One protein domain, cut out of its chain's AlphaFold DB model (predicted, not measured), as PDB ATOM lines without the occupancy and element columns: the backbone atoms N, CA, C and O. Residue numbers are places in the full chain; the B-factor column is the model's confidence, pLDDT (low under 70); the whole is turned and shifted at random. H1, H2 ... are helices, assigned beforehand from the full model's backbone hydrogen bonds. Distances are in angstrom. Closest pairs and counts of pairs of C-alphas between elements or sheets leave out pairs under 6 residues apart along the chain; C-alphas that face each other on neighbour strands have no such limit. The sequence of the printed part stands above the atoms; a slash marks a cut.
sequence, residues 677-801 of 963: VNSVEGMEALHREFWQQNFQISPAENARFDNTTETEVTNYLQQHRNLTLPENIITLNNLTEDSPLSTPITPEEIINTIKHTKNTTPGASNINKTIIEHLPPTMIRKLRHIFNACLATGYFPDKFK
ATOM      1  N   VAL A 677     124.536 215.370 195.546       62.62
ATOM      2  CA  VAL A 677     125.456 216.325 196.178       62.62
ATOM      3  C   VAL A 677     124.853 217.722 196.098       62.62
ATOM      4  O   VAL A 677     124.571 218.218 195.008       62.62
ATOM      5  N   ASN A 678     124.610 218.321 197.264       61.81
ATOM      6  CA  ASN A 678     123.907 219.593 197.467       61.81
ATOM      7  C   ASN A 678     124.777 220.688 198.121       61.81
ATOM      8  O   ASN A 678     124.387 221.855 198.100       61.81
ATOM      9  N   SER A 679     125.945 220.341 198.670       70.94
ATOM     10  CA  SER A 679     126.941 221.304 199.159       70.94
ATOM     11  C   SER A 679     127.636 222.019 197.998       70.94
ATOM     12  O   SER A 679     127.819 221.450 196.918       70.94
ATOM     13  N   VAL A 680     128.033 223.279 198.197       66.38
ATOM     14  CA  VAL A 680     128.695 224.081 197.150       66.38
ATOM     15  C   VAL A 680     130.081 223.514 196.850       66.38
ATOM     16  O   VAL A 680     130.487 223.429 195.696       66.38
ATOM     17  N   GLU A 681     130.751 223.047 197.893       75.44
ATOM     18  CA  GLU A 681     132.086 222.465 197.920       75.44
ATOM     19  C   GLU A 681     132.099 221.112 197.193       75.44
ATOM     20  O   GLU A 681     132.948 220.861 196.340       75.44
ATOM     21  N   GLY A 682     131.100 220.262 197.459       72.62
ATOM     22  CA  GLY A 682     130.937 218.985 196.762       72.62
ATOM     23  C   GLY A 682     130.536 219.162 195.295       72.62
ATOM     24  O   GLY A 682     130.985 218.402 194.438       72.62
ATOM     25  N   MET A 683     129.729 220.183 194.982       65.62
ATOM     26  CA  MET A 683     129.434 220.547 193.595       65.62
ATOM     27  C   MET A 683     130.673 221.086 192.868       65.62
ATOM     28  O   MET A 683     130.873 220.759 191.702       65.62
ATOM     29  N   GLU A 684     131.518 221.886 193.523       76.06
ATOM     30  CA  GLU A 684     132.767 222.395 192.939       76.06
ATOM     31  C   GLU A 684     133.745 221.260 192.629       76.06
ATOM     32  O   GLU A 684     134.178 221.147 191.485       76.06
ATOM     33  N   ALA A 685     134.007 220.372 193.593       75.25
ATOM     34  CA  ALA A 685     134.925 219.246 193.423       75.25
ATOM     35  C   ALA A 685     134.546 218.340 192.235       75.25
ATOM     36  O   ALA A 685     135.401 218.010 191.414       75.25
ATOM     37  N   LEU A 686     133.259 218.002 192.085       71.94
ATOM     38  CA  LEU A 686     132.768 217.185 190.966       71.94
ATOM     39  C   LEU A 686     132.885 217.896 189.611       71.94
ATOM     40  O   LEU A 686     133.222 217.266 188.609       71.94
ATOM     41  N   HIS A 687     132.628 219.207 189.556       67.00
ATOM     42  CA  HIS A 687     132.855 219.969 188.327       67.00
ATOM     43  C   HIS A 687     134.351 220.069 188.001       67.00
ATOM     44  O   HIS A 687     134.713 219.971 186.830       67.00
ATOM     45  N   ARG A 688     135.220 220.232 189.006       71.06
ATOM     46  CA  ARG A 688     136.676 220.270 188.836       71.06
ATOM     47  C   ARG A 688     137.204 218.953 188.278       71.06
ATOM     48  O   ARG A 688     137.918 218.986 187.284       71.06
ATOM     49  N   GLU A 689     136.812 217.821 188.863       70.62
ATOM     50  CA  GLU A 689     137.174 216.482 188.382       70.62
ATOM     51  C   GLU A 689     136.728 216.278 186.924       70.62
ATOM     52  O   GLU A 689     137.540 215.927 186.066       70.62
ATOM     53  N   PHE A 690     135.461 216.583 186.619       67.12
ATOM     54  CA  PHE A 690     134.913 216.475 185.267       67.12
ATOM     55  C   PHE A 690     135.694 217.326 184.252       67.12
ATOM     56  O   PHE A 690     136.078 216.828 183.193       67.12
ATOM     57  N   TRP A 691     135.974 218.596 184.561       64.19
ATOM     58  CA  TRP A 691     136.738 219.461 183.656       64.19
ATOM     59  C   TRP A 691     138.213 219.058 183.561       64.19
ATOM     60  O   TRP A 691     138.772 219.115 182.470       64.19
ATOM     61  N   GLN A 692     138.831 218.577 184.642       70.25
ATOM     62  CA  GLN A 692     140.195 218.043 184.611       70.25
ATOM     63  C   GLN A 692     140.304 216.809 183.702       70.25
ATOM     64  O   GLN A 692     141.331 216.633 183.055       70.25
ATOM     65  N   GLN A 693     139.260 215.981 183.607       67.00
ATOM     66  CA  GLN A 693     139.187 214.883 182.635       67.00
ATOM     67  C   GLN A 693     138.963 215.402 181.201       67.00
ATOM     68  O   GLN A 693     139.665 214.982 180.288       67.00
ATOM     69  N   ASN A 694     138.051 216.361 180.998       64.88
ATOM     70  CA  ASN A 694     137.707 216.894 179.666       64.88
ATOM     71  C   ASN A 694     138.783 217.802 179.034       64.88
ATOM     72  O   ASN A 694     138.769 217.994 177.822       64.88
ATOM     73  N   PHE A 695     139.696 218.384 179.821       64.62
ATOM     74  CA  PHE A 695     140.801 219.220 179.322       64.62
ATOM     75  C   PHE A 695     142.140 218.470 179.182       64.62
ATOM     76  O   PHE A 695     143.168 219.098 178.925       64.62
ATOM     77  N   GLN A 696     142.156 217.140 179.314       62.47
ATOM     78  CA  GLN A 696     143.314 216.325 178.937       62.47
ATOM     79  C   GLN A 696     143.279 216.028 177.434       62.47
ATOM     80  O   GLN A 696     142.364 215.362 176.956       62.47
ATOM     81  N   ILE A 697     144.300 216.477 176.696       62.38
ATOM     82  CA  ILE A 697     144.532 216.035 175.314       62.38
ATOM     83  C   ILE A 697     144.832 214.535 175.361       62.38
ATOM     84  O   ILE A 697     145.793 214.119 176.016       62.38
ATOM     85  N   SER A 698     144.028 213.704 174.696       67.62
ATOM     86  CA  SER A 698     144.282 212.263 174.715       67.62
ATOM     87  C   SER A 698     145.566 211.925 173.939       67.62
ATOM     88  O   SER A 698     145.880 212.584 172.944       67.62
ATOM     89  N   PRO A 699     146.300 210.851 174.296       69.50
ATOM     90  CA  PRO A 699     147.483 210.435 173.539       69.50
ATOM     91  C   PRO A 699     147.208 210.167 172.049       69.50
ATOM     92  O   PRO A 699     148.111 210.292 171.228       69.50
ATOM     93  N   ALA A 700     145.964 209.830 171.683       67.19
ATOM     94  CA  ALA A 700     145.542 209.605 170.300       67.19
ATOM     95  C   ALA A 700     145.262 210.904 169.518       67.19
ATOM     96  O   ALA A 700     145.406 210.919 168.295       67.19
ATOM     97  N   GLU A 701     144.879 211.986 170.200       62.84
ATOM     98  CA  GLU A 701     144.802 213.331 169.616       62.84
ATOM     99  C   GLU A 701     146.194 213.952 169.518       62.84
ATOM    100  O   GLU A 701     146.550 214.481 168.467       62.84
ATOM    101  N   ASN A 702     147.021 213.797 170.558       68.12
ATOM    102  CA  ASN A 702     148.400 214.284 170.557       68.12
ATOM    103  C   ASN A 702     149.253 213.586 169.480       68.12
ATOM    104  O   ASN A 702     150.063 214.225 168.824       68.12
ATOM    105  N   ALA A 703     149.001 212.301 169.198       66.00
ATOM    106  CA  ALA A 703     149.614 211.574 168.077       66.00
ATOM    107  C   ALA A 703     149.174 212.051 166.671       66.00
ATOM    108  O   ALA A 703     149.637 211.507 165.669       66.00
ATOM    109  N   ARG A 704     148.271 213.039 166.578       64.62
ATOM    110  CA  ARG A 704     147.921 213.757 165.337       64.62
ATOM    111  C   ARG A 704     148.395 215.211 165.336       64.62
ATOM    112  O   ARG A 704     148.126 215.916 164.363       64.62
ATOM    113  N   PHE A 705     149.044 215.666 166.405       67.62
ATOM    114  CA  PHE A 705     149.675 216.976 166.436       67.62
ATOM    115  C   PHE A 705     150.913 216.955 165.535       67.62
ATOM    116  O   PHE A 705     151.601 215.937 165.437       67.62
ATOM    117  N   ASP A 706     151.177 218.054 164.830       79.00
ATOM    118  CA  ASP A 706     152.374 218.135 164.000       79.00
ATOM    119  C   ASP A 706     153.567 218.579 164.846       79.00
ATOM    120  O   ASP A 706     153.842 219.771 164.997       79.00
ATOM    121  N   ASN A 707     154.297 217.592 165.366       77.50
ATOM    122  CA  ASN A 707     155.538 217.792 166.109       77.50
ATOM    123  C   ASN A 707     156.584 218.601 165.311       77.50
ATOM    124  O   ASN A 707     157.476 219.193 165.918       77.50
ATOM    125  N   THR A 708     156.516 218.633 163.969       81.75
ATOM    126  CA  THR A 708     157.390 219.477 163.141       81.75
ATOM    127  C   THR A 708     157.002 220.945 163.291       81.75
ATOM    128  O   THR A 708     157.831 221.723 163.756       81.75
ATOM    129  N   THR A 709     155.738 221.310 163.041       82.25
ATOM    130  CA  THR A 709     155.213 222.659 163.329       82.25
ATOM    131  C   THR A 709     155.412 223.057 164.798       82.25
ATOM    132  O   THR A 709     155.806 224.188 165.069       82.25
ATOM    133  N   GLU A 710     155.205 222.155 165.764       82.19
ATOM    134  CA  GLU A 710     155.452 222.439 167.188       82.19
ATOM    135  C   GLU A 710     156.924 222.774 167.460       82.19
ATOM    136  O   GLU A 710     157.225 223.740 168.165       82.19
ATOM    137  N   THR A 711     157.849 222.017 166.865       84.94
ATOM    138  CA  THR A 711     159.293 222.256 166.980       84.94
ATOM    139  C   THR A 711     159.698 223.558 166.286       84.94
ATOM    140  O   THR A 711     160.468 224.331 166.849       84.94
ATOM    141  N   GLU A 712     159.163 223.847 165.099       87.75
ATOM    142  CA  GLU A 712     159.413 225.094 164.366       87.75
ATOM    143  C   GLU A 712     158.901 226.320 165.134       87.75
ATOM    144  O   GLU A 712     159.659 227.268 165.341       87.75
ATOM    145  N   VAL A 713     157.663 226.279 165.638       84.81
ATOM    146  CA  VAL A 713     157.086 227.340 166.477       84.81
ATOM    147  C   VAL A 713     157.878 227.493 167.775       84.81
ATOM    148  O   VAL A 713     158.230 228.609 168.141       84.81
ATOM    149  N   THR A 714     158.231 226.399 168.452       85.94
ATOM    150  CA  THR A 714     159.013 226.451 169.699       85.94
ATOM    151  C   THR A 714     160.405 227.041 169.469       85.94
ATOM    152  O   THR A 714     160.837 227.899 170.239       85.94
ATOM    153  N   ASN A 715     161.089 226.654 168.390       88.69
ATOM    154  CA  ASN A 715     162.379 227.228 168.007       88.69
ATOM    155  C   ASN A 715     162.247 228.714 167.647       88.69
ATOM    156  O   ASN A 715     163.064 229.519 168.092       88.69
ATOM    157  N   TYR A 716     161.201 229.098 166.908       86.94
ATOM    158  CA  TYR A 716     160.924 230.493 166.578       86.94
ATOM    159  C   TYR A 716     160.682 231.334 167.840       86.94
ATOM    160  O   TYR A 716     161.309 232.380 167.998       86.94
ATOM    161  N   LEU A 717     159.854 230.855 168.777       86.25
ATOM    162  CA  LEU A 717     159.597 231.504 170.069       86.25
ATOM    163  C   LEU A 717     160.861 231.597 170.939       86.25
ATOM    164  O   LEU A 717     161.051 232.597 171.627       86.25
ATOM    165  N   GLN A 718     161.744 230.590 170.913       84.25
ATOM    166  CA  GLN A 718     163.026 230.637 171.628       84.25
ATOM    167  C   GLN A 718     163.992 231.666 171.023       84.25
ATOM    168  O   GLN A 718     164.607 232.428 171.769       84.25
ATOM    169  N   GLN A 719     164.098 231.718 169.692       87.06
ATOM    170  CA  GLN A 719     164.947 232.672 168.967       87.06
ATOM    171  C   GLN A 719     164.440 234.118 169.095       87.06
ATOM    172  O   GLN A 719     165.243 235.035 169.230       87.06
ATOM    173  N   HIS A 720     163.119 234.312 169.120       84.06
ATOM    174  CA  HIS A 720     162.457 235.619 169.190       84.06
ATOM    175  C   HIS A 720     161.854 235.886 170.581       84.06
ATOM    176  O   HIS A 720     160.795 236.511 170.709       84.06
ATOM    177  N   ARG A 721     162.512 235.423 171.657       77.75
ATOM    178  CA  ARG A 721     162.064 235.654 173.048       77.75
ATOM    179  C   ARG A 721     161.856 237.135 173.372       77.75
ATOM    180  O   ARG A 721     160.947 237.473 174.117       77.75
ATOM    181  N   ASN A 722     162.656 238.010 172.772       75.56
ATOM    182  CA  ASN A 722     162.565 239.468 172.884       75.56
ATOM    183  C   ASN A 722     161.342 240.094 172.181       75.56
ATOM    184  O   ASN A 722     161.088 241.272 172.388       75.56
ATOM    185  N   LEU A 723     160.616 239.344 171.344       74.50
ATOM    186  CA  LEU A 723     159.371 239.781 170.691       74.50
ATOM    187  C   LEU A 723     158.119 239.106 171.281       74.50
ATOM    188  O   LEU A 723     157.002 239.416 170.875       74.50
ATOM    189  N   THR A 724     158.301 238.128 172.173       74.44
ATOM    190  CA  THR A 724     157.240 237.206 172.629       74.44
ATOM    191  C   THR A 724     157.103 237.136 174.149       74.44
ATOM    192  O   THR A 724     156.070 236.692 174.651       74.44
ATOM    193  N   LEU A 725     158.114 237.597 174.888       81.62
ATOM    194  CA  LEU A 725     158.042 237.881 176.317       81.62
ATOM    195  C   LEU A 725     157.821 239.387 176.531       81.62
ATOM    196  O   LEU A 725     158.312 240.185 175.734       81.62
ATOM    197  N   PRO A 726     157.113 239.784 177.601       82.81
ATOM    198  CA  PRO A 726     156.931 241.190 177.935       82.81
ATOM    199  C   PRO A 726     158.253 241.852 178.348       82.81
ATOM    200  O   PRO A 726     159.148 241.193 178.884       82.81
ATOM    201  N   GLU A 727     158.354 243.170 178.164       84.50
ATOM    202  CA  GLU A 727     159.470 243.949 178.712       84.50
ATOM    203  C   GLU A 727     159.498 243.862 180.248       84.50
ATOM    204  O   GLU A 727     158.461 243.762 180.906       84.50
ATOM    205  N   ASN A 728     160.696 243.920 180.840       87.12
ATOM    206  CA  ASN A 728     160.883 243.892 182.300       87.12
ATOM    207  C   ASN A 728     160.703 245.268 182.969       87.12
ATOM    208  O   ASN A 728     160.564 245.339 184.192       87.12
ATOM    209  N   ILE A 729     160.734 246.341 182.177       90.94
ATOM    210  CA  ILE A 729     160.613 247.743 182.585       90.94
ATOM    211  C   ILE A 729     159.502 248.367 181.734       90.94
ATOM    212  O   ILE A 729     159.320 247.986 180.582       90.94
ATOM    213  N   ILE A 730     158.742 249.294 182.310       90.50
ATOM    214  CA  ILE A 730     157.642 249.982 181.640       90.50
ATOM    215  C   ILE A 730     158.187 251.170 180.842       90.50
ATOM    216  O   ILE A 730     158.656 252.148 181.424       90.50
ATOM    217  N   THR A 731     158.085 251.070 179.517       88.25
ATOM    218  CA  THR A 731     158.574 252.061 178.548       88.25
ATOM    219  C   THR A 731     157.396 252.630 177.748       88.25
ATOM    220  O   THR A 731     157.127 252.209 176.626       88.25
ATOM    221  N   LEU A 732     156.633 253.579 178.302       86.31
ATOM    222  CA  LEU A 732     155.448 254.175 177.658       86.31
ATOM    223  C   LEU A 732     155.777 254.859 176.323       86.31
ATOM    224  O   LEU A 732     154.899 254.974 175.473       86.31
ATOM    225  N   ASN A 733     157.039 255.243 176.107       84.25
ATOM    226  CA  ASN A 733     157.554 255.726 174.823       84.25
ATOM    227  C   ASN A 733     157.465 254.689 173.675       84.25
ATOM    228  O   ASN A 733     157.546 255.073 172.512       84.25
ATOM    229  N   ASN A 734     157.228 253.404 173.973       82.75
ATOM    230  CA  ASN A 734     156.893 252.373 172.978       82.75
ATOM    231  C   ASN A 734     155.510 252.595 172.324       82.75
ATOM    232  O   ASN A 734     155.199 251.980 171.303       82.75
ATOM    233  N   LEU A 735     154.655 253.442 172.912       85.06
ATOM    234  CA  LEU A 735     153.319 253.751 172.407       85.06
ATOM    235  C   LEU A 735     153.348 254.964 171.470       85.06
ATOM    236  O   LEU A 735     153.255 256.108 171.917       85.06
ATOM    237  N   THR A 736     153.451 254.718 170.164       82.94
ATOM    238  CA  THR A 736     153.469 255.776 169.142       82.94
ATOM    239  C   THR A 736     152.132 255.919 168.410       82.94
ATOM    240  O   THR A 736     151.375 254.958 168.250       82.94
ATOM    241  N   GLU A 737     151.846 257.125 167.910       80.75
ATOM    242  CA  GLU A 737     150.653 257.420 167.094       80.75
ATOM    243  C   GLU A 737     150.745 256.862 165.653       80.75
ATOM    244  O   GLU A 737     149.777 256.943 164.897       80.75
ATOM    245  N   ASP A 738     151.877 256.253 165.268       80.12
ATOM    246  CA  ASP A 738     152.121 255.727 163.912       80.12
ATOM    247  C   ASP A 738     151.205 254.547 163.539       80.12
ATOM    248  O   ASP A 738     151.024 254.232 162.359       80.12
ATOM    249  N   SER A 739     150.632 253.867 164.539       79.25
ATOM    250  CA  SER A 739     149.734 252.727 164.357       79.25
ATOM    251  C   SER A 739     148.572 252.744 165.360       79.25
ATOM    252  O   SER A 739     148.794 252.936 166.561       79.25
ATOM    253  N   PRO A 740     147.334 252.419 164.934       74.81
ATOM    254  CA  PRO A 740     146.194 252.228 165.839       74.81
ATOM    255  C   PRO A 740     146.373 251.114 166.885       74.81
ATOM    256  O   PRO A 740     145.530 250.976 167.766       74.81
ATOM    257  N   LEU A 741     147.424 250.289 166.773       71.44
ATOM    258  CA  LEU A 741     147.764 249.242 167.744       71.44
ATOM    259  C   LEU A 741     148.793 249.695 168.796       71.44
ATOM    260  O   LEU A 741     148.892 249.055 169.838       71.44
ATOM    261  N   SER A 742     149.536 250.776 168.537       77.06
ATOM    262  CA  SER A 742     150.506 251.383 169.463       77.06
ATOM    263  C   SER A 742     150.025 252.712 170.055       77.06
ATOM    264  O   SER A 742     150.641 253.214 170.986       77.06
ATOM    265  N   THR A 743     148.928 253.285 169.552       84.69
ATOM    266  CA  THR A 743     148.401 254.574 170.026       84.69
ATOM    267  C   THR A 743     148.027 254.508 171.523       84.69
ATOM    268  O   THR A 743     147.285 253.600 171.915       84.69
ATOM    269  N   PRO A 744     148.478 255.450 172.378       87.62
ATOM    270  CA  PRO A 744     148.125 255.465 173.801       87.62
ATOM    271  C   PRO A 744     146.613 255.615 174.045       87.62
ATOM    272  O   PRO A 744     145.987 256.537 173.526       87.62
ATOM    273  N   ILE A 745     146.029 254.785 174.920       89.19
ATOM    274  CA  ILE A 745     144.596 254.872 175.253       89.19
ATOM    275  C   ILE A 745     144.301 256.178 176.004       89.19
ATOM    276  O   ILE A 745     144.996 256.550 176.958       89.19
ATOM    277  N   THR A 746     143.209 256.841 175.624       89.19
ATOM    278  CA  THR A 746     142.690 258.061 176.256       89.19
ATOM    279  C   THR A 746     141.666 257.775 177.374       89.19
ATOM    280  O   THR A 746     140.975 256.749 177.364       89.19
ATOM    281  N   PRO A 747     141.490 258.686 178.357       88.38
ATOM    282  CA  PRO A 747     140.375 258.608 179.309       88.38
ATOM    283  C   PRO A 747     139.001 258.561 178.616       88.38
ATOM    284  O   PRO A 747     138.089 257.865 179.069       88.38
ATOM    285  N   GLU A 748     138.859 259.280 177.504       89.44
ATOM    286  CA  GLU A 748     137.638 259.417 176.714       89.44
ATOM    287  C   GLU A 748     137.220 258.088 176.075       89.44
ATOM    288  O   GLU A 748     136.035 257.742 176.103       89.44
ATOM    289  N   GLU A 749     138.168 257.305 175.557       86.75
ATOM    290  CA  GLU A 749     137.921 255.960 175.023       86.75
ATOM    291  C   GLU A 749     137.491 254.977 176.107       86.75
ATOM    292  O   GLU A 749     136.545 254.214 175.890       86.75
ATOM    293  N   ILE A 750     138.096 255.030 177.298       86.38
ATOM    294  CA  ILE A 750     137.668 254.214 178.444       86.38
ATOM    295  C   ILE A 750     136.228 254.580 178.829       86.38
ATOM    296  O   ILE A 750     135.358 253.709 178.901       86.38
ATOM    297  N   ILE A 751     135.933 255.874 178.985       84.62
ATOM    298  CA  ILE A 751     134.590 256.385 179.296       84.62
ATOM    299  C   ILE A 751     133.570 255.974 178.219       84.62
ATOM    300  O   ILE A 751     132.449 255.565 178.539       84.62
ATOM    301  N   ASN A 752     133.931 256.047 176.939       82.94
ATOM    302  CA  ASN A 752     133.049 255.658 175.840       82.94
ATOM    303  C   ASN A 752     132.873 254.134 175.741       82.94
ATOM    304  O   ASN A 752     131.759 253.673 175.477       82.94
ATOM    305  N   THR A 753     133.901 253.347 176.047       86.19
ATOM    306  CA  THR A 753     133.824 251.881 176.141       86.19
ATOM    307  C   THR A 753     132.894 251.458 177.278       86.19
ATOM    308  O   THR A 753     132.003 250.629 177.069       86.19
ATOM    309  N   ILE A 754     132.999 252.092 178.453       82.56
ATOM    310  CA  ILE A 754     132.095 251.867 179.593       82.56
ATOM    311  C   ILE A 754     130.640 252.142 179.187       82.56
ATOM    312  O   ILE A 754     129.782 251.281 179.395       82.56
ATOM    313  N   LYS A 755     130.351 253.282 178.538       80.38
ATOM    314  CA  LYS A 755     128.992 253.636 178.066       80.38
ATOM    315  C   LYS A 755     128.385 252.568 177.148       80.38
ATOM    316  O   LYS A 755     127.240 252.175 177.368       80.38
ATOM    317  N   HIS A 756     129.135 252.064 176.166       80.12
ATOM    318  CA  HIS A 756     128.619 251.120 175.163       80.12
ATOM    319  C   HIS A 756     128.642 249.644 175.607       80.12
ATOM    320  O   HIS A 756     127.899 248.823 175.066       80.12
ATOM    321  N   THR A 757     129.430 249.301 176.630       77.94
ATOM    322  CA  THR A 757     129.483 247.946 177.202       77.94
ATOM    323  C   THR A 757     128.131 247.524 177.801       77.94
ATOM    324  O   THR A 757     127.388 248.328 178.370       77.94
ATOM    325  N   LYS A 758     127.781 246.238 177.685       76.94
ATOM    326  CA  LYS A 758     126.555 245.668 178.272       76.94
ATOM    327  C   LYS A 758     126.777 245.369 179.757       76.94
ATOM    328  O   LYS A 758     127.843 244.904 180.131       76.94
ATOM    329  N   ASN A 759     125.766 245.587 180.600       71.56
ATOM    330  CA  ASN A 759     125.851 245.229 182.019       71.56
ATOM    331  C   ASN A 759     125.728 243.698 182.177       71.56
ATOM    332  O   ASN A 759     124.629 243.144 182.101       71.56
ATOM    333  N   THR A 760     126.873 243.024 182.282       69.00
ATOM    334  CA  THR A 760     127.018 241.573 182.462       69.00
ATOM    335  C   THR A 760     127.182 241.206 183.938       69.00
ATOM    336  O   THR A 760     127.412 242.065 184.787       69.00
ATOM    337  N   THR A 761     127.095 239.910 184.254       63.22
ATOM    338  CA  THR A 761     127.562 239.381 185.544       63.22
ATOM    339  C   THR A 761     129.025 239.800 185.767       63.22
ATOM    340  O   THR A 761     129.804 239.712 184.813       63.22
ATOM    341  N   PRO A 762     129.414 240.265 186.968       69.06
ATOM    342  CA  PRO A 762     130.815 240.537 187.274       69.06
ATOM    343  C   PRO A 762     131.628 239.238 187.382       69.06
ATOM    344  O   PRO A 762     131.071 238.175 187.659       69.06
ATOM    345  N   GLY A 763     132.946 239.335 187.192       65.50
ATOM    346  CA  GLY A 763     133.892 238.261 187.524       65.50
ATOM    347  C   GLY A 763     134.234 238.225 189.020       65.50
ATOM    348  O   GLY A 763     133.581 238.885 189.829       65.50
ATOM    349  N   ALA A 764     135.300 237.506 189.384       68.50
ATOM    350  CA  ALA A 764     135.743 237.311 190.772       68.50
ATOM    351  C   ALA A 764     135.907 238.613 191.592       68.50
ATOM    352  O   ALA A 764     135.586 238.639 192.780       68.50
ATOM    353  N   SER A 765     136.316 239.720 190.960       68.50
ATOM    354  CA  SER A 765     136.424 241.045 191.597       68.50
ATOM    355  C   SER A 765     135.086 241.630 192.078       68.50
ATOM    356  O   SER A 765     135.079 242.615 192.816       68.50
ATOM    357  N   ASN A 766     133.954 241.048 191.658       74.06
ATOM    358  CA  ASN A 766     132.577 241.480 191.910       74.06
ATOM    359  C   ASN A 766     132.216 242.905 191.421       74.06
ATOM    360  O   ASN A 766     131.086 243.363 191.614       74.06
ATOM    361  N   ILE A 767     133.120 243.585 190.709       82.38
ATOM    362  CA  ILE A 767     132.854 244.884 190.084       82.38
ATOM    363  C   ILE A 767     132.039 244.671 188.803       82.38
ATOM    364  O   ILE A 767     132.484 244.019 187.860       82.38
ATOM    365  N   ASN A 768     130.832 245.239 188.765       83.44
ATOM    366  CA  ASN A 768     129.944 245.227 187.600       83.44
ATOM    367  C   ASN A 768     129.870 246.617 186.945       83.44
ATOM    368  O   ASN A 768     130.246 247.616 187.563       83.44
ATOM    369  N   LYS A 769     129.331 246.702 185.720       84.50
ATOM    370  CA  LYS A 769     129.258 247.964 184.962       84.50
ATOM    371  C   LYS A 769     128.620 249.114 185.758       84.50
ATOM    372  O   LYS A 769     129.124 250.226 185.680       84.50
ATOM    373  N   THR A 770     127.587 248.853 186.561       86.69
ATOM    374  CA  THR A 770     126.905 249.887 187.366       86.69
ATOM    375  C   THR A 770     127.850 250.590 188.346       86.69
ATOM    376  O   THR A 770     127.665 251.766 188.627       86.69
ATOM    377  N   ILE A 771     128.857 249.882 188.867       87.81
ATOM    378  CA  ILE A 771     129.884 250.446 189.758       87.81
ATOM    379  C   ILE A 771     130.898 251.250 188.931       87.81
ATOM    380  O   ILE A 771     131.238 252.373 189.291       87.81
ATOM    381  N   ILE A 772     131.318 250.710 187.782       87.81
ATOM    382  CA  ILE A 772     132.271 251.353 186.860       87.81
ATOM    383  C   ILE A 772     131.711 252.678 186.302       87.81
ATOM    384  O   ILE A 772     132.445 253.654 186.183       87.81
ATOM    385  N   GLU A 773     130.403 252.749 186.029       89.69
ATOM    386  CA  GLU A 773     129.693 253.967 185.594       89.69
ATOM    387  C   GLU A 773     129.694 255.107 186.633       89.69
ATOM    388  O   GLU A 773     129.404 256.245 186.267       89.69
ATOM    389  N   HIS A 774     130.026 254.832 187.900       91.50
ATOM    390  CA  HIS A 774     130.058 255.823 188.986       91.50
ATOM    391  C   HIS A 774     131.475 256.148 189.490       91.50
ATOM    392  O   HIS A 774     131.609 256.887 190.465       91.50
ATOM    393  N   LEU A 775     132.531 255.630 188.848       91.38
ATOM    394  CA  LEU A 775     133.915 255.947 189.216       91.38
ATOM    395  C   LEU A 775     134.247 257.431 188.965       91.38
ATOM    396  O   LEU A 775     133.862 257.972 187.922       91.38
ATOM    397  N   PRO A 776     134.998 258.097 189.865       93.12
ATOM    398  CA  PRO A 776     135.474 259.453 189.624       93.12
ATOM    399  C   PRO A 776     136.568 259.490 188.537       93.12
ATOM    400  O   PRO A 776     137.231 258.477 188.276       93.12
ATOM    401  N   PRO A 777     136.833 260.661 187.921       91.31
ATOM    402  CA  PRO A 777     137.840 260.799 186.864       91.31
ATOM    403  C   PRO A 777     139.264 260.394 187.277       91.31
ATOM    404  O   PRO A 777     140.068 260.048 186.414       91.31
ATOM    405  N   THR A 778     139.592 260.418 188.573       91.44
ATOM    406  CA  THR A 778     140.854 259.901 189.136       91.44
ATOM    407  C   THR A 778     141.018 258.406 188.890       91.44
ATOM    408  O   THR A 778     142.040 257.986 188.349       91.44
ATOM    409  N   MET A 779     139.993 257.605 189.186       90.50
ATOM    410  CA  MET A 779     140.020 256.151 189.005       90.50
ATOM    411  C   MET A 779     140.004 255.731 187.533       90.50
ATOM    412  O   MET A 779     140.603 254.712 187.188       90.50
ATOM    413  N   ILE A 780     139.392 256.534 186.654       90.69
ATOM    414  CA  ILE A 780     139.501 256.363 185.197       90.69
ATOM    415  C   ILE A 780     140.930 256.663 184.717       90.69
ATOM    416  O   ILE A 780     141.495 255.886 183.949       90.69
ATOM    417  N   ARG A 781     141.556 257.745 185.207       90.50
ATOM    418  CA  ARG A 781     142.960 258.069 184.898       90.50
ATOM    419  C   ARG A 781     143.922 256.989 185.405       90.50
ATOM    420  O   ARG A 781     144.775 256.563 184.636       90.50
ATOM    421  N   LYS A 782     143.754 256.486 186.635       90.06
ATOM    422  CA  LYS A 782     144.546 255.370 187.192       90.06
ATOM    423  C   LYS A 782     144.423 254.103 186.330       90.06
ATOM    424  O   LYS A 782     145.440 253.516 185.978       90.06
ATOM    425  N   LEU A 783     143.207 253.746 185.900       90.25
ATOM    426  CA  LEU A 783     142.979 252.611 184.995       90.25
ATOM    427  C   LEU A 783     143.660 252.793 183.625       90.25
ATOM    428  O   LEU A 783     144.246 251.845 183.109       90.25
ATOM    429  N   ARG A 784     143.640 254.010 183.060       90.75
ATOM    430  CA  ARG A 784     144.361 254.339 181.817       90.75
ATOM    431  C   ARG A 784     145.862 254.083 181.935       90.75
ATOM    432  O   ARG A 784     146.425 253.464 181.043       90.75
ATOM    433  N   HIS A 785     146.507 254.556 183.007       90.06
ATOM    434  CA  HIS A 785     147.949 254.337 183.193       90.06
ATOM    435  C   HIS A 785     148.278 252.840 183.237       90.06
ATOM    436  O   HIS A 785     149.191 252.410 182.541       90.06
ATOM    437  N   ILE A 786     147.477 252.046 183.960       89.44
ATOM    438  CA  ILE A 786     147.617 250.584 184.005       89.44
ATOM    439  C   ILE A 786     147.497 249.985 182.592       89.44
ATOM    440  O   ILE A 786     148.392 249.258 182.179       89.44
ATOM    441  N   PHE A 787     146.454 250.315 181.820       89.94
ATOM    442  CA  PHE A 787     146.291 249.780 180.459       89.94
ATOM    443  C   PHE A 787     147.401 250.206 179.488       89.94
ATOM    444  O   PHE A 787     147.854 249.378 178.700       89.94
ATOM    445  N   ASN A 788     147.873 251.454 179.550       90.31
ATOM    446  CA  ASN A 788     148.971 251.905 178.694       90.31
ATOM    447  C   ASN A 788     150.289 251.212 179.075       90.31
ATOM    448  O   ASN A 788     151.007 250.776 178.186       90.31
ATOM    449  N   ALA A 789     150.564 250.991 180.365       89.56
ATOM    450  CA  ALA A 789     151.710 250.187 180.787       89.56
ATOM    451  C   ALA A 789     151.614 248.721 180.317       89.56
ATOM    452  O   ALA A 789     152.624 248.157 179.892       89.56
ATOM    453  N   CYS A 790     150.417 248.116 180.321       89.00
ATOM    454  CA  CYS A 790     150.194 246.782 179.744       89.00
ATOM    455  C   CYS A 790     150.531 246.742 178.245       89.00
ATOM    456  O   CYS A 790     151.240 245.844 177.800       89.00
ATOM    457  N   LEU A 791     150.035 247.710 177.463       88.25
ATOM    458  CA  LEU A 791     150.293 247.779 176.020       88.25
ATOM    459  C   LEU A 791     151.774 248.039 175.717       88.25
ATOM    460  O   LEU A 791     152.355 247.329 174.904       88.25
ATOM    461  N   ALA A 792     152.388 249.003 176.406       87.81
ATOM    462  CA  ALA A 792     153.775 249.420 176.198       87.81
ATOM    463  C   ALA A 792     154.797 248.297 176.441       87.81
ATOM    464  O   ALA A 792     155.837 248.259 175.791       87.81
ATOM    465  N   THR A 793     154.491 247.387 177.371       87.88
ATOM    466  CA  THR A 793     155.357 246.256 177.748       87.88
ATOM    467  C   THR A 793     154.944 244.924 177.126       87.88
ATOM    468  O   THR A 793     155.653 243.938 177.303       87.88
ATOM    469  N   GLY A 794     153.778 244.841 176.477       85.88
ATOM    470  CA  GLY A 794     153.149 243.568 176.104       85.88
ATOM    471  C   GLY A 794     152.662 242.719 177.294       85.88
ATOM    472  O   GLY A 794     152.297 241.555 177.115       85.88
ATOM    473  N   TYR A 795     152.659 243.256 178.521       86.56
ATOM    474  CA  TYR A 795     152.310 242.507 179.726       86.56
ATOM    475  C   TYR A 795     150.801 242.446 179.981       86.56
ATOM    476  O   TYR A 795     150.118 243.464 180.094       86.56
ATOM    477  N   PHE A 796     150.286 241.234 180.196       85.00
ATOM    478  CA  PHE A 796     148.930 241.012 180.696       85.00
ATOM    479  C   PHE A 796     148.944 240.775 182.219       85.00
ATOM    480  O   PHE A 796     149.570 239.805 182.658       85.00
ATOM    481  N   PRO A 797     148.223 241.586 183.020       84.88
ATOM    482  CA  PRO A 797     148.090 241.402 184.466       84.88
ATOM    483  C   PRO A 797     147.455 240.073 184.862       84.88
ATOM    484  O   PRO A 797     146.524 239.589 184.212       84.88
ATOM    485  N   ASP A 798     147.900 239.505 185.981       84.00
ATOM    486  CA  ASP A 798     147.495 238.154 186.388       84.00
ATOM    487  C   ASP A 798     146.005 238.055 186.743       84.00
ATOM    488  O   ASP A 798     145.343 237.076 186.395       84.00
ATOM    489  N   LYS A 799     145.401 239.121 187.288       76.75
ATOM    490  CA  LYS A 799     143.942 239.165 187.509       76.75
ATOM    491  C   LYS A 799     143.109 239.051 186.239       76.75
ATOM    492  O   LYS A 799     141.973 238.589 186.327       76.75
ATOM    493  N   PHE A 800     143.635 239.443 185.079       76.56
ATOM    494  CA  PHE A 800     142.917 239.309 183.809       76.56
ATOM    495  C   PHE A 800     143.005 237.882 183.237       76.56
ATOM    496  O   PHE A 800     142.235 237.543 182.342       76.56
ATOM    497  N   LYS A 801     143.891 237.029 183.779       75.81
ATOM    498  CA  LYS A 801     144.059 235.616 183.389       75.81
ATOM    499  C   LYS A 801     143.092 234.680 184.129       75.81
ATOM    500  O   LYS A 801     142.870 233.556 183.690       75.81
TER     501      LYS A 801
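Overview. This is residues 677 to 801 of the 963 residues of the protein "Putative reverse transcriptase-house mosquito" of Penaeus vannamei (UniProt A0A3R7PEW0). The printed part makes a wide, open U: a thin free-standing arm made by H1, H2 and most of H3 runs down one side and along the bottom, and H4 and a long link then lead to a loose head with H5, H6, H7 and H8. In that head H5 and H7 meet about perpendicular, while two long unnamed stretches, residues 725 to 746 and 757 to 768, loop between the helices. There are 125 residues printed, with eight named helices, H1 to H8 in order, and no named strand; the class is all helix. The whole is only just extended, close to loose, with a radius of gyration of the C-alphas of 20.9 A, and flat, with spans of 53 by 51 by 25 A.

Arrangement. Start at H1, residues 680 to 694, which touches no helix, and go on to H2, residues 699 to 702, which touches none either. Next look at H3, residues 707 to 719, and H4, residues 721 to 724: they are close but not clearly touching, the closest C-alphas being those of Leu 717 and Thr 724, 6.7 A apart. Past the long link you reach H5, residues 747 to 756, and H6, residues 769 to 772, close but not clearly touching, with the C-alphas of Ile 754 and Lys 769 closest at 7.2 A. H7, residues 777 to 793, touches H5 with residues 780 to 784 alone; the closest C-alphas are those of Pro 747 and Arg 781, 6.2 A apart, and the lines stand about perpendicular at 78 degrees. H8, residues 798 to 801, touches no helix and is apart from H7. In H1, H3, H5 and H7 each O i to N i+4 pair is within hydrogen-bond range; H2, H4, H6 and H8 are too short for such a pair.

Along the chain. Find C-alpha 680 at (128.695, 224.081, 197.150); from there H1 runs 20.9 A to C-alpha 694. H3 spans 17.8 A and H5 14.5 A. Find C-alpha 777 at (137.840, 260.799, 186.864), where H7, the longest helix by residues, sets out on its 24.5 A. The four-residue H2, H4, H6 and H8 are short; H8 ends at C-alpha 801, at (144.059, 235.616, 183.389).

Size, cuts and confidence. The C-alphas farthest apart are those of Val 677 and Asp 738, at 57.5 A. Residues 678 to 685 and 687 to 715 stand free. The links H4 to H5 and H5 to H6 are long, with 22 and 12 residues, and the printed part has no cut. The mean pLDDT of the printed part is 79.9; among the 26 residues under 70 are 693 to 705 and 760 to 765.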